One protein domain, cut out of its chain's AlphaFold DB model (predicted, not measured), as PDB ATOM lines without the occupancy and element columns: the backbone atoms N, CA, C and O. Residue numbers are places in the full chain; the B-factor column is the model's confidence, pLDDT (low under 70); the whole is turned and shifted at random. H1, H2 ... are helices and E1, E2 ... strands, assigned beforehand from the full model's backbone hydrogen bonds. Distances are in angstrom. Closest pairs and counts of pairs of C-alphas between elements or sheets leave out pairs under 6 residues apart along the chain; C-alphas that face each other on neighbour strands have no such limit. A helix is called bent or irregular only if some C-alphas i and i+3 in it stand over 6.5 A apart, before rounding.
ATOM      1  N   LEU A 404     138.167 172.677 174.677       96.50
ATOM      2  CA  LEU A 404     138.715 172.742 173.317       96.50
ATOM      3  C   LEU A 404     139.930 173.661 173.195       96.50
ATOM      4  O   LEU A 404     140.888 173.297 172.513       96.50
ATOM      5  N   ASP A 405     139.923 174.820 173.852       96.88
ATOM      6  CA  ASP A 405     141.030 175.774 173.754       96.88
ATOM      7  C   ASP A 405     142.285 175.208 174.419       96.88
ATOM      8  O   ASP A 405     143.370 175.193 173.824       96.88
ATOM      9  N   LEU A 406     142.138 174.663 175.630       97.88
ATOM     10  CA  LEU A 406     143.257 174.048 176.336       97.88
ATOM     11  C   LEU A 406     143.749 172.774 175.645       97.88
ATOM     12  O   LEU A 406     144.962 172.565 175.556       97.88
ATOM     13  N   ALA A 407     142.844 171.935 175.136       98.00
ATOM     14  CA  ALA A 407     143.201 170.724 174.405       98.00
ATOM     15  C   ALA A 407     143.909 171.046 173.081       98.00
ATOM     16  O   ALA A 407     144.903 170.395 172.761       98.00
ATOM     17  N   SER A 408     143.471 172.080 172.353       98.44
ATOM     18  CA  SER A 408     144.111 172.545 171.113       98.44
ATOM     19  C   SER A 408     145.526 173.059 171.368       98.44
ATOM     20  O   SER A 408     146.480 172.623 170.715       98.44
ATOM     21  N   ALA A 409     145.692 173.929 172.369       97.94
ATOM     22  CA  ALA A 409     147.004 174.431 172.774       97.94
ATOM     23  C   ALA A 409     147.936 173.292 173.228       97.94
ATOM     24  O   ALA A 409     149.108 173.242 172.848       97.94
ATOM     25  N   PHE A 410     147.413 172.346 174.013       97.88
ATOM     26  CA  PHE A 410     148.152 171.164 174.453       97.88
ATOM     27  C   PHE A 410     148.583 170.277 173.278       97.88
ATOM     28  O   PHE A 410     149.760 169.921 173.192       97.88
ATOM     29  N   ALA A 411     147.665 169.939 172.368       98.00
ATOM     30  CA  ALA A 411     147.939 169.069 171.231       98.00
ATOM     31  C   ALA A 411     149.036 169.654 170.336       98.00
ATOM     32  O   ALA A 411     149.994 168.957 170.009       98.00
ATOM     33  N   ALA A 412     148.955 170.949 170.020       96.88
ATOM     34  CA  ALA A 412     149.975 171.633 169.234       96.88
ATOM     35  C   ALA A 412     151.332 171.692 169.962       96.88
ATOM     36  O   ALA A 412     152.376 171.426 169.364       96.88
ATOM     37  N   LYS A 413     151.335 171.952 171.276       95.81
ATOM     38  CA  LYS A 413     152.558 171.947 172.095       95.81
ATOM     39  C   LYS A 413     153.225 170.570 172.149       95.81
ATOM     40  O   LYS A 413     154.451 170.485 172.123       95.81
ATOM     41  N   MET A 414     152.452 169.486 172.192       95.94
ATOM     42  CA  MET A 414     152.994 168.122 172.190       95.94
ATOM     43  C   MET A 414     153.832 167.825 170.940       95.94
ATOM     44  O   MET A 414     154.878 167.186 171.072       95.94
ATOM     45  N   LEU A 415     153.451 168.368 169.773       96.06
ATOM     46  CA  LEU A 415     154.209 168.233 168.517       96.06
ATOM     47  C   LEU A 415     155.650 168.762 168.636       96.06
ATOM     48  O   LEU A 415     156.573 168.270 167.982       96.06
ATOM     49  N   GLN A 416     155.848 169.778 169.474       93.00
ATOM     50  CA  GLN A 416     157.146 170.408 169.697       93.00
ATOM     51  C   GLN A 416     157.981 169.670 170.749       93.00
ATOM     52  O   GLN A 416     159.207 169.652 170.669       93.00
ATOM     53  N   VAL A 417     157.324 169.061 171.741       92.44
ATOM     54  CA  VAL A 417     157.991 168.474 172.913       92.44
ATOM     55  C   VAL A 417     158.469 167.048 172.654       92.44
ATOM     56  O   VAL A 417     159.554 166.683 173.105       92.44
ATOM     57  N   LEU A 418     157.685 166.238 171.943       93.44
ATOM     58  CA  LEU A 418     158.016 164.842 171.658       93.44
ATOM     59  C   LEU A 418     158.364 164.659 170.187       93.44
ATOM     60  O   LEU A 418     157.906 165.417 169.338       93.44
ATOM     61  N   GLU A 419     159.222 163.689 169.885       95.00
ATOM     62  CA  GLU A 419     159.395 163.224 168.508       95.00
ATOM     63  C   GLU A 419     158.168 162.420 168.089       95.00
ATOM     64  O   GLU A 419     157.502 161.826 168.933       95.00
ATOM     65  N   ASP A 420     157.867 162.383 166.795       96.81
ATOM     66  CA  ASP A 420     156.733 161.608 166.308       96.81
ATOM     67  C   ASP A 420     157.052 160.110 166.232       96.81
ATOM     68  O   ASP A 420     158.180 159.687 165.971       96.81
ATOM     69  N   LYS A 421     156.024 159.285 166.417       94.94
ATOM     70  CA  LYS A 421     156.122 157.828 166.387       94.94
ATOM     71  C   LYS A 421     154.904 157.231 165.704       94.94
ATOM     72  O   LYS A 421     153.773 157.653 165.939       94.94
ATOM     73  N   ARG A 422     155.111 156.189 164.899       93.12
ATOM     74  CA  ARG A 422     154.001 155.439 164.292       93.12
ATOM     75  C   ARG A 422     153.154 154.745 165.359       93.12
ATOM     76  O   ARG A 422     153.690 154.224 166.340       93.12
ATOM     77  N   LEU A 423     151.840 154.735 165.151       92.12
ATOM     78  CA  LEU A 423     150.959 153.835 165.885       92.12
ATOM     79  C   LEU A 423     151.216 152.382 165.448       92.12
ATOM     80  O   LEU A 423     151.702 152.161 164.335       92.12
ATOM     81  N   PRO A 424     150.894 151.389 166.296       89.62
ATOM     82  CA  PRO A 424     150.871 149.989 165.880       89.62
ATOM     83  C   PRO A 424     149.980 149.788 164.645       89.62
ATOM     84  O   PRO A 424     148.903 150.390 164.558       89.62
ATOM     85  N   GLU A 425     150.422 148.946 163.706       84.06
ATOM     86  CA  GLU A 425     149.672 148.641 162.476       84.06
ATOM     87  C   GLU A 425     148.344 147.937 162.782       84.06
ATOM     88  O   GLU A 425     147.339 148.171 162.114       84.06
ATOM     89  N   GLU A 426     148.330 147.128 163.841       84.00
ATOM     90  CA  GLU A 426     147.134 146.499 164.385       84.00
ATOM     91  C   GLU A 426     146.333 147.529 165.195       84.00
ATOM     92  O   GLU A 426     146.810 148.080 166.190       84.00
ATOM     93  N   GLY A 427     145.112 147.825 164.748       86.19
ATOM     94  CA  GLY A 427     144.198 148.727 165.444       86.19
ATOM     95  C   GLY A 427     143.057 149.237 164.564       86.19
ATOM     96  O   GLY A 427     143.037 148.983 163.356       86.19
ATOM     97  N   PRO A 428     142.084 149.951 165.153       88.44
ATOM     98  CA  PRO A 428     140.997 150.548 164.394       88.44
ATOM     99  C   PRO A 428     141.528 151.625 163.439       88.44
ATOM    100  O   PRO A 428     142.481 152.354 163.742       88.44
ATOM    101  N   GLN A 429     140.888 151.730 162.275       90.00
ATOM    102  CA  GLN A 429     141.113 152.844 161.357       90.00
ATOM    103  C   GLN A 429     140.633 154.140 162.012       90.00
ATOM    104  O   GLN A 429     139.583 154.176 162.655       90.00
ATOM    105  N   ARG A 430     141.416 155.202 161.850       93.12
ATOM    106  CA  ARG A 430     141.146 156.545 162.363       93.12
ATOM    107  C   ARG A 430     140.875 157.492 161.198       93.12
ATOM    108  O   ARG A 430     141.014 157.127 160.027       93.12
ATOM    109  N   THR A 431     140.455 158.713 161.504       87.31
ATOM    110  CA  THR A 431     140.270 159.746 160.481       87.31
ATOM    111  C   THR A 431     141.593 159.970 159.749       87.31
ATOM    112  O   THR A 431     142.618 160.240 160.372       87.31
ATOM    113  N   GLY A 432     141.583 159.791 158.427       86.44
ATOM    114  CA  GLY A 432     142.794 159.833 157.606       86.44
ATOM    115  C   GLY A 432     143.618 158.534 157.569       86.44
ATOM    116  O   GLY A 432     144.754 158.567 157.100       86.44
ATOM    117  N   GLY A 433     143.075 157.399 158.027       91.94
ATOM    118  CA  GLY A 433     143.706 156.074 157.956       91.94
ATOM    119  C   GLY A 433     144.341 155.638 159.280       91.94
ATOM    120  O   GLY A 433     143.706 155.695 160.331       91.94
ATOM    121  N   ARG A 434     145.607 155.208 159.256       93.62
ATOM    122  CA  ARG A 434     146.392 154.850 160.455       93.62
ATOM    123  C   ARG A 434     147.575 155.811 160.652       93.62
ATOM    124  O   ARG A 434     148.715 155.449 160.350       93.62
ATOM    125  N   PRO A 435     147.323 157.062 161.076       94.69
ATOM    126  CA  PRO A 435     148.374 158.063 161.200       94.69
ATOM    127  C   PRO A 435     149.349 157.755 162.348       94.69
ATOM    128  O   PRO A 435     149.169 156.831 163.140       94.69
ATOM    129  N   SER A 436     150.420 158.540 162.434       96.25
ATOM    130  CA  SER A 436     151.317 158.550 163.589       96.25
ATOM    131  C   SER A 436     150.655 159.184 164.822       96.25
ATOM    132  O   SER A 436     149.534 159.688 164.748       96.25
ATOM    133  N   HIS A 437     151.348 159.196 165.964       96.56
ATOM    134  CA  HIS A 437     150.854 159.876 167.166       96.56
ATOM    135  C   HIS A 437     150.646 161.373 166.912       96.56
ATOM    136  O   HIS A 437     149.609 161.913 167.290       96.56
ATOM    137  N   HIS A 438     151.582 162.045 166.237       97.69
ATOM    138  CA  HIS A 438     151.381 163.444 165.865       97.69
ATOM    139  C   HIS A 438     150.302 163.600 164.803       97.69
ATOM    140  O   HIS A 438     149.514 164.535 164.885       97.69
ATOM    141  N   GLY A 439     150.196 162.666 163.857       97.25
ATOM    142  CA  GLY A 439     149.095 162.676 162.903       97.25
ATOM    143  C   GLY A 439     147.724 162.576 163.587       97.25
ATOM    144  O   GLY A 439     146.810 163.280 163.179       97.25
ATOM    145  N   MET A 440     147.580 161.805 164.673       97.44
ATOM    146  CA  MET A 440     146.353 161.789 165.491       97.44
ATOM    147  C   MET A 440     146.073 163.135 166.168       97.44
ATOM    148  O   MET A 440     144.931 163.588 166.164       97.44
ATOM    149  N   LEU A 441     147.099 163.791 166.721       97.94
ATOM    150  CA  LEU A 441     146.960 165.138 167.290       97.94
ATOM    151  C   LEU A 441     146.525 166.145 166.218       97.94
ATOM    152  O   LEU A 441     145.629 166.949 166.455       97.94
ATOM    153  N   CYS A 442     147.109 166.070 165.023       98.38
ATOM    154  CA  CYS A 442     146.715 166.895 163.888       98.38
ATOM    155  C   CYS A 442     145.297 166.572 163.397       98.38
ATOM    156  O   CYS A 442     144.559 167.488 163.073       98.38
ATOM    157  N   ALA A 443     144.875 165.305 163.382       97.75
ATOM    158  CA  ALA A 443     143.502 164.939 163.028       97.75
ATOM    159  C   ALA A 443     142.481 165.500 164.031       97.75
ATOM    160  O   ALA A 443     141.427 165.975 163.619       97.75
ATOM    161  N   PHE A 444     142.807 165.497 165.330       97.56
ATOM    162  CA  PHE A 444     142.018 166.191 166.352       97.56
ATOM    163  C   PHE A 444     141.944 167.701 166.072       97.56
ATOM    164  O   PHE A 444     140.851 168.253 165.992       97.56
ATOM    165  N   LEU A 445     143.092 168.352 165.851       98.38
ATOM    166  CA  LEU A 445     143.154 169.785 165.544       98.38
ATOM    167  C   LEU A 445     142.414 170.148 164.245       98.38
ATOM    168  O   LEU A 445     141.825 171.218 164.162       98.38
ATOM    169  N   ALA A 446     142.414 169.271 163.242       98.06
ATOM    170  CA  ALA A 446     141.686 169.488 161.994       98.06
ATOM    171  C   ALA A 446     140.164 169.379 162.167       98.06
ATOM    172  O   ALA A 446     139.417 170.070 161.483       98.06
ATOM    173  N   ALA A 447     139.699 168.513 163.069       96.62
ATOM    174  CA  ALA A 447     138.273 168.327 163.317       96.62
ATOM    175  C   ALA A 447     137.685 169.408 164.236       96.62
ATOM    176  O   ALA A 447     136.592 169.902 163.973       96.62
ATOM    177  N   GLU A 448     138.383 169.747 165.324       95.75
ATOM    178  CA  GLU A 448     137.831 170.574 166.413       95.75
ATOM    179  C   GLU A 448     138.834 171.588 166.988       95.75
ATOM    180  O   GLU A 448     138.588 172.188 168.036       95.75
ATOM    181  N   GLY A 449     139.987 171.771 166.340       96.69
ATOM    182  CA  GLY A 449     141.022 172.678 166.820       96.69
ATOM    183  C   GLY A 449     140.591 174.142 166.784       96.69
ATOM    184  O   GLY A 449     139.884 174.581 165.880       96.69
ATOM    185  N   THR A 450     141.079 174.910 167.753       97.94
ATOM    186  CA  THR A 450     140.880 176.364 167.830       97.94
ATOM    187  C   THR A 450     142.185 177.112 167.573       97.94
ATOM    188  O   THR A 450     143.279 176.525 167.558       97.94
ATOM    189  N   LYS A 451     142.113 178.442 167.432       97.12
ATOM    190  CA  LYS A 451     143.307 179.287 167.263       97.12
ATOM    191  C   LYS A 451     144.319 179.171 168.399       97.12
ATOM    192  O   LYS A 451     145.489 179.489 168.197       97.12
ATOM    193  N   ALA A 452     143.912 178.670 169.570       97.12
ATOM    194  CA  ALA A 452     144.808 178.422 170.697       97.12
ATOM    195  C   ALA A 452     145.954 177.448 170.345       97.12
ATOM    196  O   ALA A 452     147.036 177.535 170.926       97.12
ATOM    197  N   GLY A 453     145.745 176.544 169.378       96.81
ATOM    198  CA  GLY A 453     146.778 175.638 168.866       96.81
ATOM    199  C   GLY A 453     147.573 176.170 167.666       96.81
ATOM    200  O   GLY A 453     148.620 175.607 167.343       96.81
ATOM    201  N   ALA A 454     147.117 177.240 167.003       96.31
ATOM    202  CA  ALA A 454     147.626 177.649 165.691       96.31
ATOM    203  C   ALA A 454     149.124 177.985 165.715       96.31
ATOM    204  O   ALA A 454     149.893 177.405 164.952       96.31
ATOM    205  N   ALA A 455     149.566 178.856 166.626       95.06
ATOM    206  CA  ALA A 455     150.962 179.300 166.678       95.06
ATOM    207  C   ALA A 455     151.951 178.126 166.812       95.06
ATOM    208  O   ALA A 455     152.865 177.980 166.000       95.06
ATOM    209  N   ALA A 456     151.728 177.235 167.784       95.69
ATOM    210  CA  ALA A 456     152.618 176.101 168.023       95.69
ATOM    211  C   ALA A 456     152.586 175.068 166.880       95.69
ATOM    212  O   ALA A 456     153.620 174.481 166.547       95.69
ATOM    213  N   LEU A 457     151.420 174.870 166.252       97.38
ATOM    214  CA  LEU A 457     151.273 174.015 165.075       97.38
ATOM    215  C   LEU A 457     152.067 174.570 163.883       97.38
ATOM    216  O   LEU A 457     152.806 173.828 163.236       97.38
ATOM    217  N   LEU A 458     151.964 175.875 163.622       96.44
ATOM    218  CA  LEU A 458     152.667 176.540 162.523       96.44
ATOM    219  C   LEU A 458     154.186 176.553 162.694       96.44
ATOM    220  O   LEU A 458     154.900 176.569 161.696       96.44
ATOM    221  N   GLU A 459     154.691 176.495 163.923       96.00
ATOM    222  CA  GLU A 459     156.115 176.269 164.196       96.00
ATOM    223  C   GLU A 459     156.525 174.804 163.955       96.00
ATOM    224  O   GLU A 459     157.618 174.527 163.453       96.00
ATOM    225  N   ALA A 460     155.649 173.847 164.282       96.06
ATOM    226  CA  ALA A 460     155.933 172.416 164.179       96.06
ATOM    227  C   ALA A 460     155.989 171.905 162.725       96.06
ATOM    228  O   ALA A 460     156.793 171.018 162.415       96.06
ATOM    229  N   ILE A 461     155.169 172.469 161.832       95.31
ATOM    230  CA  ILE A 461     155.099 172.094 160.410       95.31
ATOM    231  C   ILE A 461     156.445 172.278 159.676       95.31
ATOM    232  O   ILE A 461     156.972 171.293 159.153       95.31
ATOM    233  N   PRO A 462     157.059 173.481 159.624       93.38
ATOM    234  CA  PRO A 462     158.334 173.685 158.933       93.38
ATOM    235  C   PRO A 462     159.495 172.959 159.619       93.38
ATOM    236  O   PRO A 462     160.461 172.590 158.953       93.38
ATOM    237  N   ALA A 463     159.391 172.700 160.925       94.31
ATOM    238  CA  ALA A 463     160.349 171.888 161.667       94.31
ATOM    239  C   ALA A 463     160.240 170.378 161.364       94.31
ATOM    240  O   ALA A 463     161.009 169.592 161.918       94.31
ATOM    241  N   GLY A 464     159.300 169.954 160.508       93.81
ATOM    242  CA  GLY A 464     159.148 168.558 160.095       93.81
ATOM    243  C   GLY A 464     158.797 167.631 161.257       93.81
ATOM    244  O   GLY A 464     159.228 166.480 161.280       93.81
ATOM    245  N   ARG A 465     158.056 168.138 162.255       95.12
ATOM    246  CA  ARG A 465     157.746 167.390 163.482       95.12
ATOM    247  C   ARG A 465     156.737 166.271 163.275       95.12
ATOM    248  O   ARG A 465     156.611 165.437 164.160       95.12
ATOM    249  N   VAL A 466     156.009 166.247 162.162       95.56
ATOM    250  CA  VAL A 466     155.016 165.212 161.845       95.56
ATOM    251  C   VAL A 466     155.585 164.295 160.770       95.56
ATOM    252  O   VAL A 466     156.122 164.768 159.767       95.56
ATOM    253  N   LEU A 467     155.487 162.978 160.973       95.00
ATOM    254  CA  LEU A 467     155.929 161.999 159.985       95.00
ATOM    255  C   LEU A 467     155.179 162.185 158.663       95.00
ATOM    256  O   LEU A 467     153.979 162.458 158.631       95.00
ATOM    257  N   LEU A 468     155.906 161.985 157.564       93.44
ATOM    258  CA  LEU A 468     155.334 162.071 156.226       93.44
ATOM    259  C   LEU A 468     154.218 161.028 156.030       93.44
ATOM    260  O   LEU A 468     154.292 159.938 156.615       93.44
ATOM    261  N   PRO A 469     153.218 161.321 155.178       93.19
ATOM    262  CA  PRO A 469     152.118 160.398 154.953       93.19
ATOM    263  C   PRO A 469     152.599 159.095 154.310       93.19
ATOM    264  O   PRO A 469     153.652 159.018 153.670       93.19
ATOM    265  N   THR A 470     151.807 158.045 154.483       92.50
ATOM    266  CA  THR A 470     152.088 156.695 153.979       92.50
ATOM    267  C   THR A 470     150.876 156.153 153.230       92.50
ATOM    268  O   THR A 470     149.807 156.749 153.267       92.50
ATOM    269  N   ALA A 471     150.990 154.989 152.589       90.44
ATOM    270  CA  ALA A 471     149.826 154.352 151.965       90.44
ATOM    271  C   ALA A 471     148.692 154.052 152.970       90.44
ATOM    272  O   ALA A 471     147.525 154.112 152.604       90.44
ATOM    273  N   ALA A 472     149.029 153.769 154.236       89.88
ATOM    274  CA  ALA A 472     148.053 153.509 155.297       89.88
ATOM    275  C   ALA A 472     147.452 154.792 155.903       89.88
ATOM    276  O   ALA A 472     146.426 154.723 156.573       89.88
ATOM    277  N   ALA A 473     148.085 155.946 155.688       93.88
ATOM    278  CA  ALA A 473     147.613 157.256 156.126       93.88
ATOM    279  C   ALA A 473     148.077 158.317 155.117       93.88
ATOM    280  O   ALA A 473     149.151 158.895 155.305       93.88
ATOM    281  N   PRO A 474     147.342 158.515 154.006       95.81
ATOM    282  CA  PRO A 474     147.839 159.264 152.848       95.81
ATOM    283  C   PRO A 474     147.743 160.787 152.998       95.81
ATOM    284  O   PRO A 474     148.206 161.510 152.121       95.81
ATOM    285  N   TYR A 475     147.165 161.289 154.086       97.06
ATOM    286  CA  TYR A 475     146.852 162.706 154.263       97.06
ATOM    287  C   TYR A 475     147.996 163.488 154.921       97.06
ATOM    288  O   TYR A 475     148.580 163.045 155.912       97.06
ATOM    289  N   ARG A 476     148.263 164.702 154.429       96.75
ATOM    290  CA  ARG A 476     149.095 165.720 155.097       96.75
ATOM    291  C   ARG A 476     148.338 166.364 156.259       96.75
ATOM    292  O   ARG A 476     147.939 167.524 156.193       96.75
ATOM    293  N   LEU A 477     148.108 165.579 157.313       97.38
ATOM    294  CA  LEU A 477     147.299 165.980 158.472       97.38
ATOM    295  C   LEU A 477     147.835 167.239 159.165       97.38
ATOM    296  O   LEU A 477     147.051 168.017 159.688       97.38
ATOM    297  N   ASP A 478     149.146 167.462 159.119       97.44
ATOM    298  CA  ASP A 478     149.808 168.664 159.620       97.44
ATOM    299  C   ASP A 478     149.278 169.943 158.948       97.44
ATOM    300  O   ASP A 478     148.859 170.880 159.628       97.44
ATOM    301  N   TRP A 479     149.211 169.950 157.616       97.69
ATOM    302  CA  TRP A 479     148.654 171.071 156.856       97.69
ATOM    303  C   TRP A 479     147.136 171.152 156.935       97.69
ATOM    304  O   TRP A 479     146.601 172.254 157.030       97.69
ATOM    305  N   LEU A 480     146.444 170.009 156.911       98.00
ATOM    306  CA  LEU A 480     144.987 169.983 157.045       98.00
ATOM    307  C   LEU A 480     144.556 170.584 158.388       98.00
ATOM    308  O   LEU A 480     143.663 171.416 158.403       98.00
ATOM    309  N   ALA A 481     145.254 170.281 159.484       98.31
ATOM    310  CA  ALA A 481     144.986 170.897 160.781       98.31
ATOM    311  C   ALA A 481     145.082 172.430 160.739       98.31
ATOM    312  O   ALA A 481     144.176 173.121 161.199       98.31
ATOM    313  N   ALA A 482     146.154 172.974 160.156       98.25
ATOM    314  CA  ALA A 482     146.351 174.420 160.097       98.25
ATOM    315  C   ALA A 482     145.314 175.115 159.200       98.25
ATOM    316  O   ALA A 482     144.805 176.178 159.556       98.25
ATOM    317  N   LEU A 483     144.977 174.508 158.056       98.44
ATOM    318  CA  LEU A 483     143.946 175.016 157.149       98.44
ATOM    319  C   LEU A 483     142.554 174.977 157.795       98.44
ATOM    320  O   LEU A 483     141.823 175.955 157.690       98.44
ATOM    321  N   SER A 484     142.206 173.896 158.497       98.25
ATOM    322  CA  SER A 484     140.919 173.767 159.189       98.25
ATOM    323  C   SER A 484     140.748 174.810 160.281       98.25
ATOM    324  O   SER A 484     139.698 175.442 160.348       98.25
ATOM    325  N   ILE A 485     141.783 175.048 161.094       98.19
ATOM    326  CA  ILE A 485     141.738 176.106 162.113       98.19
ATOM    327  C   ILE A 485     141.573 177.473 161.443       98.19
ATOM    328  O   ILE A 485     140.764 178.273 161.897       98.19
ATOM    329  N   ALA A 486     142.286 177.735 160.340       97.69
ATOM    330  CA  ALA A 486     142.155 178.999 159.618       97.69
ATOM    331  C   ALA A 486     140.732 179.232 159.081       97.69
ATOM    332  O   ALA A 486     140.293 180.375 159.064       97.69
ATOM    333  N   VAL A 487     140.020 178.171 158.686       96.50
ATOM    334  CA  VAL A 487     138.610 178.235 158.259       96.50
ATOM    335  C   VAL A 487     137.667 178.432 159.452       96.50
ATOM    336  O   VAL A 487     136.770 179.269 159.398       96.50
ATOM    337  N   ALA A 488     137.824 177.633 160.509       95.62
ATOM    338  CA  ALA A 488     136.841 177.538 161.588       95.62
ATOM    339  C   ALA A 488     136.984 178.633 162.661       95.62
ATOM    340  O   ALA A 488     135.980 179.108 163.191       95.62
ATOM    341  N   ASP A 489     138.214 179.025 162.991       96.00
ATOM    342  CA  ASP A 489     138.539 180.018 164.021       96.00
ATOM    343  C   ASP A 489     139.808 180.796 163.611       96.00
ATOM    344  O   ASP A 489     140.892 180.575 164.163       96.00
ATOM    345  N   PRO A 490     139.710 181.688 162.604       92.50
ATOM    346  CA  PRO A 490     140.857 182.435 162.103       92.50
ATOM    347  C   PRO A 490     141.500 183.303 163.195       92.50
ATOM    348  O   PRO A 490     140.831 183.967 163.993       92.50
ATOM    349  N   TRP A 491     142.833 183.335 163.202       93.12
ATOM    350  CA  TRP A 491     143.641 184.238 164.028       93.12
ATOM    351  C   TRP A 491     144.076 185.478 163.220       93.12
ATOM    352  O   TRP A 491     143.999 185.451 161.990       93.12
ATOM    353  N   PRO A 492     144.543 186.566 163.865       89.50
ATOM    354  CA  PRO A 492     144.811 187.839 163.180       89.50
ATOM    355  C   PRO A 492     145.753 187.742 161.968       89.50
ATOM    356  O   PRO A 492     145.572 188.451 160.982       89.50
ATOM    357  N   GLU A 493     146.742 186.849 162.001       92.44
ATOM    358  CA  GLU A 493     147.718 186.655 160.925       92.44
ATOM    359  C   GLU A 493     147.321 185.573 159.899       92.44
ATOM    360  O   GLU A 493     148.088 185.311 158.969       92.44
ATOM    361  N   ALA A 494     146.150 184.936 160.040       94.56
ATOM    362  CA  ALA A 494     145.751 183.779 159.236       94.56
ATOM    363  C   ALA A 494     145.731 184.079 157.731       94.56
ATOM    364  O   ALA A 494     146.283 183.313 156.948       94.56
ATOM    365  N   GLU A 495     145.175 185.217 157.315       95.44
ATOM    366  CA  GLU A 495     145.106 185.598 155.895       95.44
ATOM    367  C   GLU A 495     146.490 185.844 155.285       95.44
ATOM    368  O   GLU A 495     146.779 185.416 154.167       95.44
ATOM    369  N   THR A 496     147.385 186.485 156.044       95.00
ATOM    370  CA  THR A 496     148.773 186.702 155.608       95.00
ATOM    371  C   THR A 496     149.506 185.371 155.468       95.00
ATOM    372  O   THR A 496     150.240 185.164 154.499       95.00
ATOM    373  N   TRP A 497     149.283 184.453 156.409       96.69
ATOM    374  CA  TRP A 497     149.820 183.100 156.347       96.69
ATOM    375  C   TRP A 497     149.282 182.325 155.133       96.69
ATOM    376  O   TRP A 497     150.084 181.816 154.351       96.69
ATOM    377  N   LEU A 498     147.960 182.304 154.914       97.56
ATOM    378  CA  LEU A 498     147.312 181.659 153.763       97.56
ATOM    379  C   LEU A 498     147.862 182.192 152.435       97.56
ATOM    380  O   LEU A 498     148.211 181.418 151.545       97.56
ATOM    381  N   ALA A 499     148.007 183.512 152.317       96.69
ATOM    382  CA  ALA A 499     148.572 184.140 151.131       96.69
ATOM    383  C   ALA A 499     150.026 183.720 150.866       96.69
ATOM    384  O   ALA A 499     150.427 183.553 149.711       96.69
ATOM    385  N   GLY A 500     150.811 183.510 151.925       96.31
ATOM    386  CA  GLY A 500     152.175 182.990 151.836       96.31
ATOM    387  C   GLY A 500     152.261 181.553 151.306       96.31
ATOM    388  O   GLY A 500     153.332 181.131 150.867       96.31
ATOM    389  N   LEU A 501     151.152 180.805 151.307       97.19
ATOM    390  CA  LEU A 501     151.094 179.424 150.828       97.19
ATOM    391  C   LEU A 501     150.675 179.287 149.363       97.19
ATOM    392  O   LEU A 501     150.837 178.200 148.821       97.19
ATOM    393  N   ILE A 502     150.171 180.336 148.704       96.69
ATOM    394  CA  ILE A 502     149.568 180.250 147.355       96.69
ATOM    395  C   ILE A 502     150.508 179.598 146.317       96.69
ATOM    396  O   ILE A 502     150.049 178.855 145.448       96.69
ATOM    397  N   GLU A 503     151.824 179.812 146.430       95.25
ATOM    398  CA  GLU A 503     152.830 179.222 145.528       95.25
ATOM    399  C   GLU A 503     153.132 177.735 145.778       95.25
ATOM    400  O   GLU A 503     153.816 177.092 144.977       95.25
ATOM    401  N   ARG A 504     152.631 177.153 146.870       95.88
ATOM    402  CA  ARG A 504     152.885 175.754 147.231       95.88
ATOM    403  C   ARG A 504     152.087 174.807 146.334       95.88
ATOM    404  O   ARG A 504     150.862 174.881 146.269       95.88
ATOM    405  N   THR A 505     152.775 173.852 145.714       94.69
ATOM    406  CA  THR A 505     152.171 172.798 144.874       94.69
ATOM    407  C   THR A 505     152.188 171.422 145.535       94.69
ATOM    408  O   THR A 505     151.995 170.411 144.864       94.69
ATOM    409  N   ASP A 506     152.477 171.343 146.836       94.38
ATOM    410  CA  ASP A 506     152.504 170.061 147.534       94.38
ATOM    411  C   ASP A 506     151.113 169.418 147.535       94.38
ATOM    412  O   ASP A 506     150.129 170.104 147.838       94.38
ATOM    413  N   PRO A 507     151.014 168.105 147.268       95.62
ATOM    414  CA  PRO A 507     149.753 167.395 147.394       95.62
ATOM    415  C   PRO A 507     149.362 167.263 148.871       95.62
ATOM    416  O   PRO A 507     150.185 166.898 149.718       95.62
ATOM    417  N   LEU A 508     148.089 167.506 149.180       96.38
ATOM    418  CA  LEU A 508     147.518 167.261 150.510       96.38
ATOM    419  C   LEU A 508     147.189 165.777 150.741       96.38
ATOM    420  O   LEU A 508     147.089 165.344 151.890       96.38
ATOM    421  N   ILE A 509     147.053 164.999 149.662       96.00
ATOM    422  CA  ILE A 509     146.718 163.571 149.681       96.00
ATOM    423  C   ILE A 509     147.709 162.825 148.782       96.00
ATOM    424  O   ILE A 509     147.848 163.129 147.597       96.00
ATOM    425  N   LEU A 510     148.422 161.847 149.340       92.31
ATOM    426  CA  LEU A 510     149.350 161.005 148.589       92.31
ATOM    427  C   LEU A 510     148.614 159.968 147.737       92.31
ATOM    428  O   LEU A 510     147.582 159.432 148.134       92.31
ATOM    429  N   ASN A 511     149.221 159.616 146.601       86.50
ATOM    430  CA  ASN A 511     148.780 158.552 145.687       86.50
ATOM    431  C   ASN A 511     147.373 158.734 145.088       86.50
ATOM    432  O   ASN A 511     146.831 157.796 144.506       86.50
ATOM    433  N   GLN A 512     146.794 159.930 145.186       88.81
ATOM    434  CA  GLN A 512     145.574 160.287 144.473       88.81
ATOM    435  C   GLN A 512     145.929 160.832 143.085       88.81
ATOM    436  O   GLN A 512     146.926 161.532 142.913       88.81
ATOM    437  N   THR A 513     145.119 160.493 142.081       86.81
ATOM    438  CA  THR A 513     145.212 161.137 140.763       86.81
ATOM    439  C   THR A 513     144.639 162.539 140.892       86.81
ATOM    440  O   THR A 513     143.521 162.674 141.382       86.81
ATOM    441  N   ASP A 514     145.396 163.557 140.481       88.56
ATOM    442  CA  ASP A 514     144.986 164.962 140.588       88.56
ATOM    443  C   ASP A 514     144.628 165.399 142.031       88.56
ATOM    444  O   ASP A 514     143.504 165.841 142.298       88.56
ATOM    445  N   PRO A 515     145.565 165.258 142.993       93.56
ATOM    446  CA  PRO A 515     145.300 165.552 144.396       93.56
ATOM    447  C   PRO A 515     145.045 167.051 144.618       93.56
ATOM    448  O   PRO A 515     145.594 167.883 143.889       93.56
ATOM    449  N   PRO A 516     144.273 167.423 145.655       96.31
ATOM    450  CA  PRO A 516     144.214 168.811 146.091       96.31
ATOM    451  C   PRO A 516     145.613 169.300 146.495       96.31
ATOM    452  O   PRO A 516     146.376 168.589 147.155       96.31
ATOM    453  N   GLU A 517     145.943 170.523 146.091       96.81
ATOM    454  CA  GLU A 517     147.233 171.169 146.333       96.81
ATOM    455  C   GLU A 517     147.129 172.121 147.528       96.81
ATOM    456  O   GLU A 517     146.121 172.817 147.701       96.81
ATOM    457  N   LEU A 518     148.191 172.202 148.333       97.12
ATOM    458  CA  LEU A 518     148.254 173.084 149.501       97.12
ATOM    459  C   LEU A 518     147.970 174.549 149.135       97.12
ATOM    460  O   LEU A 518     147.101 175.169 149.742       97.12
ATOM    461  N   GLY A 519     148.660 175.098 148.132       97.25
ATOM    462  CA  GLY A 519     148.525 176.508 147.765       97.25
ATOM    463  C   GLY A 519     147.179 176.851 147.139       97.25
ATOM    464  O   GLY A 519     146.610 177.896 147.448       97.25
ATOM    465  N   ALA A 520     146.616 175.956 146.324       97.69
ATOM    466  CA  ALA A 520     145.277 176.138 145.764       97.69
ATOM    467  C   ALA A 520     144.187 176.060 146.842       97.69
ATOM    468  O   ALA A 520     143.231 176.830 146.815       97.69
ATOM    469  N   THR A 521     144.342 175.162 147.816       98.19
ATOM    470  CA  THR A 521     143.415 175.039 148.947       98.19
ATOM    471  C   THR A 521     143.520 176.248 149.880       98.19
ATOM    472  O   THR A 521     142.497 176.815 150.250       98.19
ATOM    473  N   ALA A 522     144.731 176.725 150.188       98.06
ATOM    474  CA  ALA A 522     144.934 177.954 150.958       98.06
ATOM    475  C   ALA A 522     144.354 179.190 150.246       98.06
ATOM    476  O   ALA A 522     143.696 180.015 150.877       98.06
ATOM    477  N   ALA A 523     144.540 179.289 148.923       97.75
ATOM    478  CA  ALA A 523     143.912 180.321 148.103       97.75
ATOM    479  C   ALA A 523     142.384 180.255 148.186       97.75
ATOM    480  O   ALA A 523     141.743 181.291 148.323       97.75
ATOM    481  N   ALA A 524     141.800 179.055 148.134       97.31
ATOM    482  CA  ALA A 524     140.359 178.883 148.248       97.31
ATOM    483  C   ALA A 524     139.825 179.390 149.594       97.31
ATOM    484  O   ALA A 524     138.853 180.135 149.597       97.31
ATOM    485  N   VAL A 525     140.486 179.052 150.708       96.94
ATOM    486  CA  VAL A 525     140.121 179.553 152.047       96.94
ATOM    487  C   VAL A 525     140.197 181.081 152.096       96.94
ATOM    488  O   VAL A 525     139.235 181.731 152.489       96.94
ATOM    489  N   LEU A 526     141.306 181.660 151.626       96.50
ATOM    490  CA  LEU A 526     141.493 183.111 151.599       96.50
ATOM    491  C   LEU A 526     140.405 183.814 150.773       96.50
ATOM    492  O   LEU A 526     139.820 184.792 151.217       96.50
ATOM    493  N   ILE A 527     140.106 183.317 149.574       95.94
ATOM    494  CA  ILE A 527     139.084 183.893 148.685       95.94
ATOM    495  C   ILE A 527     137.686 183.784 149.313       95.94
ATOM    496  O   ILE A 527     136.893 184.721 149.198       95.94
ATOM    497  N   ASP A 528     137.395 182.674 149.995       93.81
ATOM    498  CA  ASP A 528     136.119 182.436 150.677       93.81
ATOM    499  C   ASP A 528     135.915 183.387 151.869       93.81
ATOM    500  O   ASP A 528     134.823 183.931 152.016       93.81
ATOM    501  N   HIS A 529     136.967 183.698 152.640       93.19
ATOM    502  CA  HIS A 529     136.919 184.719 153.703       93.19
ATOM    503  C   HIS A 529     136.517 186.110 153.181       93.19
ATOM    504  O   HIS A 529     135.916 186.899 153.907       93.19
ATOM    505  N   HIS A 530     136.817 186.404 151.913       93.25
ATOM    506  CA  HIS A 530     136.441 187.648 151.233       93.25
ATOM    507  C   HIS A 530     135.174 187.517 150.367       93.25
ATOM    508  O   HIS A 530     134.910 188.383 149.524       93.25
ATOM    509  N   GLU A 531     134.408 186.436 150.549       93.19
ATOM    510  CA  GLU A 531     133.133 186.159 149.875       93.19
ATOM    511  C   GLU A 531     133.226 186.210 148.339       93.19
ATOM    512  O   GLU A 531     132.280 186.576 147.635       93.19
ATOM    513  N   GLN A 532     134.390 185.861 147.787       93.69
ATOM    514  CA  GLN A 532     134.629 185.907 146.350       93.69
ATOM    515  C   GLN A 532     134.363 184.541 145.686       93.69
ATOM    516  O   GLN A 532     134.610 183.483 146.272       93.69
ATOM    517  N   PRO A 533     133.889 184.510 144.426       92.00
ATOM    518  CA  PRO A 533     133.610 183.257 143.732       92.00
ATOM    519  C   PRO A 533     134.904 182.541 143.317       92.00
ATOM    520  O   PRO A 533     135.629 183.008 142.437       92.00
ATOM    521  N   LEU A 534     135.148 181.344 143.866       91.31
ATOM    522  CA  LEU A 534     136.347 180.530 143.588       91.31
ATOM    523  C   LEU A 534     136.586 180.273 142.086       91.31
ATOM    524  O   LEU A 534     137.725 180.263 141.616       91.31
ATOM    525  N   SER A 535     135.512 180.109 141.304       89.75
ATOM    526  CA  SER A 535     135.586 179.847 139.860       89.75
ATOM    527  C   SER A 535     136.215 180.992 139.063       89.75
ATOM    528  O   SER A 535     136.781 180.744 137.999       89.75
ATOM    529  N   ALA A 536     136.145 182.231 139.563       91.38
ATOM    530  CA  ALA A 536     136.771 183.390 138.924       91.38
ATOM    531  C   ALA A 536     138.308 183.337 138.983       91.38
ATOM    532  O   ALA A 536     138.980 183.998 138.196       91.38
ATOM    533  N   PHE A 537     138.860 182.511 139.874       93.88
ATOM    534  CA  PHE A 537     140.294 182.385 140.118       93.88
ATOM    535  C   PHE A 537     140.891 181.085 139.572       93.88
ATOM    536  O   PHE A 537     142.019 180.738 139.904       93.88
ATOM    537  N   GLY A 538     140.148 180.353 138.733       94.00
ATOM    538  CA  GLY A 538     140.634 179.124 138.099       94.00
ATOM    539  C   GLY A 538     140.948 177.994 139.086       94.00
ATOM    540  O   GLY A 538     141.817 177.169 138.798       94.00
ATOM    541  N   LEU A 539     140.257 177.967 140.230       95.19
ATOM    542  CA  LEU A 539     140.313 176.884 141.209       95.19
ATOM    543  C   LEU A 539     139.320 175.774 140.841       95.19
ATOM    544  O   LEU A 539     138.164 176.040 140.509       95.19
ATOM    545  N   GLU A 540     139.775 174.527 140.917       93.88
ATOM    546  CA  GLU A 540     138.951 173.329 140.753       93.88
ATOM    547  C   GLU A 540     138.861 172.555 142.056       93.88
ATOM    548  O   GLU A 540     139.875 172.304 142.703       93.88
ATOM    549  N   PHE A 541     137.643 172.150 142.403       92.75
ATOM    550  CA  PHE A 541     137.375 171.340 143.579       92.75
ATOM    551  C   PHE A 541     137.788 169.884 143.351       92.75
ATOM    552  O   PHE A 541     137.447 169.286 142.329       92.75
ATOM    553  N   SER A 542     138.475 169.314 144.335       90.69
ATOM    554  CA  SER A 542     138.770 167.888 144.424       90.69
ATOM    555  C   SER A 542     137.991 167.314 145.603       90.69
ATOM    556  O   SER A 542     138.272 167.640 146.756       90.69
ATOM    557  N   ALA A 543     136.974 166.505 145.302       87.75
ATOM    558  CA  ALA A 543     136.118 165.905 146.316       87.75
ATOM    559  C   ALA A 543     136.898 164.870 147.135       87.75
ATOM    560  O   ALA A 543     137.411 163.897 146.579       87.75
ATOM    561  N   ASP A 544     136.943 165.052 148.453       94.12
ATOM    562  CA  ASP A 544     137.493 164.073 149.384       94.12
ATOM    563  C   ASP A 544     136.735 164.120 150.713       94.12
ATOM    564  O   ASP A 544     136.563 165.170 151.330       94.12
ATOM    565  N   ARG A 545     136.315 162.942 151.177       92.88
ATOM    566  CA  ARG A 545     135.481 162.801 152.373       92.88
ATOM    567  C   ARG A 545     136.182 163.269 153.652       92.88
ATOM    568  O   ARG A 545     135.505 163.725 154.567       92.88
ATOM    569  N   VAL A 546     137.497 163.091 153.771       94.19
ATOM    570  CA  VAL A 546     138.251 163.496 154.968       94.19
ATOM    571  C   VAL A 546     138.411 165.012 155.000       94.19
ATOM    572  O   VAL A 546     138.248 165.608 156.058       94.19
ATOM    573  N   LEU A 547     138.656 165.643 153.851       95.25
ATOM    574  CA  LEU A 547     138.676 167.103 153.751       95.25
ATOM    575  C   LEU A 547     137.302 167.704 154.078       95.25
ATOM    576  O   LEU A 547     137.238 168.644 154.868       95.25
ATOM    577  N   ASP A 548     136.216 167.106 153.574       93.62
ATOM    578  CA  ASP A 548     134.847 167.521 153.906       93.62
ATOM    579  C   ASP A 548     134.565 167.407 155.418       93.62
ATOM    580  O   ASP A 548     133.984 168.316 156.009       93.62
ATOM    581  N   LEU A 549     135.015 166.320 156.065       94.38
ATOM    582  CA  LEU A 549     134.903 166.134 157.522       94.38
ATOM    583  C   LEU A 549     135.651 167.214 158.315       94.38
ATOM    584  O   LEU A 549     135.222 167.571 159.407       94.38
ATOM    585  N   PHE A 550     136.754 167.718 157.771       96.25
ATOM    586  CA  PHE A 550     137.562 168.780 158.365       96.25
ATOM    587  C   PHE A 550     137.120 170.192 157.948       96.25
ATOM    588  O   PHE A 550     137.803 171.166 158.265       96.25
ATOM    589  N   GLY A 551     136.004 170.316 157.217       94.69
ATOM    590  CA  GLY A 551     135.475 171.598 156.752       94.69
ATOM    591  C   GLY A 551     136.320 172.278 155.669       94.69
ATOM    592  O   GLY A 551     136.136 173.466 155.407       94.69
ATOM    593  N   ILE A 552     137.244 171.558 155.025       94.56
ATOM    594  CA  ILE A 552     138.140 172.102 154.001       94.56
ATOM    595  C   ILE A 552     137.625 171.741 152.610       94.56
ATOM    596  O   ILE A 552     137.428 170.575 152.280       94.56
ATOM    597  N   ARG A 553     137.532 172.740 151.727       93.56
ATOM    598  CA  ARG A 553     137.317 172.515 150.292       93.56
ATOM    599  C   ARG A 553     138.653 172.307 149.578       93.56
ATOM    600  O   ARG A 553     139.313 173.273 149.204       93.56
ATOM    601  N   GLY A 554     139.047 171.049 149.376       95.00
ATOM    602  CA  GLY A 554     140.267 170.702 148.640       95.00
ATOM    603  C   GLY A 554     140.250 171.253 147.218       95.00
ATOM    604  O   GLY A 554     139.310 170.995 146.468       95.00
ATOM    605  N   CYS A 555     141.281 172.011 146.841       96.50
ATOM    606  CA  CYS A 555     141.345 172.657 145.531       96.50
ATOM    607  C   CYS A 555     142.665 172.393 144.801       96.50
ATOM    608  O   CYS A 555     143.688 172.102 145.416       96.50
ATOM    609  N   ARG A 556     142.642 172.557 143.477       95.31
ATOM    610  CA  ARG A 556     143.818 172.630 142.595       95.31
ATOM    611  C   ARG A 556     143.714 173.843 141.674       95.31
ATOM    612  O   ARG A 556     142.610 174.283 141.350       95.31
ATOM    613  N   PHE A 557     144.844 174.363 141.204       95.50
ATOM    614  CA  PHE A 557     144.831 175.361 140.137       95.50
ATOM    615  C   PHE A 557     144.683 174.690 138.765       95.50
ATOM    616  O   PHE A 557     145.363 173.709 138.463       95.50
ATOM    617  N   ARG A 558     143.837 175.260 137.896       90.88
ATOM    618  CA  ARG A 558     143.731 174.851 136.480       90.88
ATOM    619  C   ARG A 558     145.009 175.103 135.690       90.88
ATOM    620  O   ARG A 558     145.304 174.395 134.732       90.88
ATOM    621  N   SER A 559     145.732 176.159 136.049       90.00
ATOM    622  CA  SER A 559     146.941 176.605 135.363       90.00
ATOM    623  C   SER A 559     147.809 177.461 136.284       90.00
ATOM    624  O   SER A 559     147.346 177.984 137.298       90.00
ATOM    625  N   SER A 560     149.072 177.669 135.910       86.06
ATOM    626  CA  SER A 560     149.961 178.611 136.605       86.06
ATOM    627  C   SER A 560     149.478 180.066 136.515       86.06
ATOM    628  O   SER A 560     149.760 180.867 137.402       86.06
ATOM    629  N   GLU A 561     148.730 180.421 135.469       90.69
ATOM    630  CA  GLU A 561     148.151 181.760 135.303       90.69
ATOM    631  C   GLU A 561     147.043 182.036 136.328       90.69
ATOM    632  O   GLU A 561     146.984 183.128 136.897       90.69
ATOM    633  N   ALA A 562     146.214 181.027 136.622       91.31
ATOM    634  CA  ALA A 562     145.173 181.104 137.645       91.31
ATOM    635  C   ALA A 562     145.764 181.473 139.018       91.31
ATOM    636  O   ALA A 562     145.274 182.379 139.694       91.31
ATOM    637  N   ARG A 563     146.903 180.867 139.368       92.44
ATOM    638  CA  ARG A 563     147.655 181.187 140.587       92.44
ATOM    639  C   ARG A 563     148.128 182.642 140.625       92.44
ATOM    640  O   ARG A 563     147.899 183.344 141.608       92.44
ATOM    641  N   GLY A 564     148.721 183.126 139.532       91.69
ATOM    642  CA  GLY A 564     149.135 184.528 139.412       91.69
ATOM    643  C   GLY A 564     147.964 185.519 139.513       91.69
ATOM    644  O   GLY A 564     148.144 186.654 139.958       91.69
ATOM    645  N   SER A 565     146.750 185.104 139.136       93.19
ATOM    646  CA  SER A 565     145.530 185.897 139.322       93.19
ATOM    647  C   SER A 565     145.196 186.108 140.801       93.19
ATOM    648  O   SER A 565     144.936 187.243 141.199       93.19
ATOM    649  N   VAL A 566     145.274 185.056 141.625       93.88
ATOM    650  CA  VAL A 566     145.031 185.155 143.078       93.88
ATOM    651  C   VAL A 566     146.044 186.088 143.738       93.88
ATOM    652  O   VAL A 566     145.663 186.958 144.517       93.88
ATOM    653  N   HIS A 567     147.328 185.975 143.383       92.38
ATOM    654  CA  HIS A 567     148.361 186.854 143.935       92.38
ATOM    655  C   HIS A 567     148.115 188.332 143.631       92.38
ATOM    656  O   HIS A 567     148.217 189.167 144.531       92.38
ATOM    657  N   ARG A 568     147.783 188.667 142.378       93.88
ATOM    658  CA  ARG A 568     147.475 190.053 141.992       93.88
ATOM    659  C   ARG A 568     146.277 190.589 142.764       93.88
ATOM    660  O   ARG A 568     146.368 191.669 143.338       93.88
ATOM    661  N   TRP A 569     145.213 189.796 142.840       95.69
ATOM    662  CA  TRP A 569     144.019 190.145 143.599       95.69
ATOM    663  C   TRP A 569     144.334 190.412 145.079       95.69
ATOM    664  O   TRP A 569     143.944 191.450 145.606       95.69
ATOM    665  N   TRP A 570     145.117 189.554 145.737       94.50
ATOM    666  CA  TRP A 570     145.475 189.745 147.147       94.50
ATOM    667  C   TRP A 570     146.319 191.006 147.396       94.50
ATOM    668  O   TRP A 570     146.133 191.716 148.387       94.50
ATOM    669  N   VAL A 571     147.242 191.325 146.483       92.56
ATOM    670  CA  VAL A 571     148.033 192.566 146.551       92.56
ATOM    671  C   VAL A 571     147.132 193.798 146.432       92.56
ATOM    672  O   VAL A 571     147.325 194.772 147.165       92.56
ATOM    673  N   GLU A 572     146.140 193.759 145.543       92.69
ATOM    674  CA  GLU A 572     145.157 194.833 145.384       92.69
ATOM    675  C   GLU A 572     144.288 195.003 146.637       92.69
ATOM    676  O   GLU A 572     144.130 196.132 147.105       92.69
ATOM    677  N   GLN A 573     143.815 193.904 147.236       91.00
ATOM    678  CA  GLN A 573     143.035 193.928 148.482       91.00
ATOM    679  C   GLN A 573     143.817 194.556 149.639       91.00
ATOM    680  O   GLN A 573     143.345 195.494 150.280       91.00
ATOM    681  N   ASN A 574     145.062 194.124 149.858       87.19
ATOM    682  CA  ASN A 574     145.911 194.692 150.906       87.19
ATOM    683  C   ASN A 574     146.200 196.178 150.702       87.19
ATOM    684  O   ASN A 574     146.292 196.943 151.665       87.19
ATOM    685  N   LYS A 575     146.372 196.602 149.448       88.62
ATOM    686  CA  LYS A 575     146.572 198.013 149.127       88.62
ATOM    687  C   LYS A 575     145.313 198.825 149.437       88.62
ATOM    688  O   LYS A 575     145.432 199.899 150.020       88.62
ATOM    689  N   ALA A 576     144.132 198.314 149.089       83.94
ATOM    690  CA  ALA A 576     142.859 198.956 149.400       83.94
ATOM    691  C   ALA A 576     142.627 199.058 150.919       83.94
ATOM    692  O   ALA A 576     142.327 200.143 151.411       83.94
ATOM    693  N   ALA A 577     142.867 197.978 151.668       82.75
ATOM    694  CA  ALA A 577     142.709 197.951 153.123       82.75
ATOM    695  C   ALA A 577     143.624 198.960 153.840       82.75
ATOM    696  O   ALA A 577     143.169 199.691 154.721       82.75
ATOM    697  N   LYS A 578     144.895 199.066 153.424       80.62
ATOM    698  CA  LYS A 578     145.841 200.060 153.967       80.62
ATOM    699  C   LYS A 578     145.380 201.496 153.716       80.62
ATOM    700  O   LYS A 578     145.400 202.309 154.634       80.62
ATOM    701  N   LEU A 579     144.908 201.790 152.503       80.81
ATOM    702  CA  LEU A 579     144.394 203.116 152.150       80.81
ATOM    703  C   LEU A 579     143.117 203.475 152.932       80.81
ATOM    704  O   LEU A 579     142.939 204.628 153.312       80.81
ATOM    705  N   SER A 580     142.240 202.505 153.209       76.50
ATOM    706  CA  SER A 580     141.043 202.714 154.037       76.50
ATOM    707  C   SER A 580     141.361 202.922 155.522       76.50
ATOM    708  O   SER A 580     140.686 203.717 156.177       76.50
ATOM    709  N   ALA A 581     142.391 202.250 156.048       73.44
ATOM    710  CA  ALA A 581     142.850 202.426 157.426       73.44
ATOM    711  C   ALA A 581     143.485 203.810 157.657       73.44
ATOM    712  O   ALA A 581     143.257 204.420 158.695       73.44
ATOM    713  N   GLU A 582     144.219 204.339 156.674       72.88
ATOM    714  CA  GLU A 582     144.800 205.693 156.723       72.88
ATOM    715  C   GLU A 582     143.754 206.814 156.552       72.88
ATOM    716  O   GLU A 582     144.002 207.957 156.934       72.88
ATOM    717  N   ALA A 583     142.580 206.501 155.993       65.94
ATOM    718  CA  ALA A 583     141.504 207.456 155.724       65.94
ATOM    719  C   ALA A 583     140.419 207.524 156.825       65.94
ATOM    720  O   ALA A 583     139.512 208.354 156.723       65.94
TER     721      ALA A 583
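Overview. This is residues 404 to 583 of the 585 residues of an uncharacterized protein of Pirellulales bacterium (UniProt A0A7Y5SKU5). Helices H1 to H4 form an up-and-down bundle, and the hairpin of H5 and H6 continues the body on the far side of H4, where H6 packs on H4. The small ribbon of E1 and E2 packs on H6, and residues 575 to 583, of which 575 to 582 belong to the long helix H9, stick out as an arm, far from the loop of residues 418 to 436. The printed part has 180 residues with nine named helices and two named strands, in the order H1 H2 H3 H4 H5 H6 H7 E1 H8 E2 H9; the sheet E1 - E2 is antiparallel and the class is mostly helix. The whole is compact, with a radius of gyration of the C-alphas of 16.5 A, and its outline is elongated, spanning 57 by 37 by 25 A.

Arrangement. Start with the bundle, in which each helix runs against the one before it: H1 (404 to 417), H2 (437 to 448), H3 (451 to 460) and H4 (477 to 488). H1 and H2 are a hairpin that touches closest at the C-alphas of Ala 411 and Leu 441, 5.7 A. H1 also touches H3, with the C-alphas of Ala 409 and Gly 453 closest at 4.1 A. H2 touches H4, the same way at a shallow tilt of 17 degrees, with the C-alphas of Ala 446 and Ala 481 closest at 3.8 A. H3 and H4 are a hairpin, closest at C-alphas 451 and 485, 6.3 A. Next find H5 (494 to 501) and H6 (518 to 529), a hairpin at a shallow tilt of 32 degrees, only just short of steep, with C-alphas 501 and 519 closest at 4.9 A. H6 touches H4 the same way at 8 degrees, with C-alphas 487 and 525 closest at 6.5 A. With residues 524 to 528 alone, H6 touches H7 (534 to 537) only at the corner, and only just, with 3 pairs of C-alphas within 8 A; the closest are 524 and 534, 6.4 A. E1 (539 to 541) and E2 (555 to 557) are antiparallel at 144 degrees; N 540 and O 556 are within hydrogen-bond range at 2.9 A. The closest C-alphas of H6 and E2, 521 and 555, are 4.7 A apart. H8 (545 to 549) is close but not clearly touching H2, with C-alphas 447 and 549 closest at 7.1 A. H9 (560 to 582) touches H7 with residues 562 to 566 alone, C-alphas 537 and 562 being closest at 5.6 A; H9 and H1 are apart. Every O i to N i+4 pair is within hydrogen-bond range in H2, H4, H5, H6, H8 and H9, against 8 of 10 in H1 and 4 of 6 in H3; H7 is too short for such a pair.

Along the chain. Find C-alpha 404 at (138.715, 172.742, 173.317), where H1 begins its 19.7 A; H2 measures 16.9 A. H3, 14.7 A, is irregular, with C-alphas 452 and 455 7.4 A apart. H4 measures 15.9 A, H5 10.9 A, and H6 16.8 A from C-alpha 518 at (148.254, 173.084, 149.501). The short H7, E1, H8 and E2 follow; then H9 runs 34.1 A to C-alpha 582 at (144.800, 205.693, 156.723).

Size, cuts and confidence. The two C-alphas farthest apart, those of Glu 426 and Ala 583, are 61.8 A apart. The printed part has no cut; the links H1 to H2, H3 to H4 and H5 to H6 are long. The mean pLDDT of the printed part is 93.7, and residue 583 is under 70.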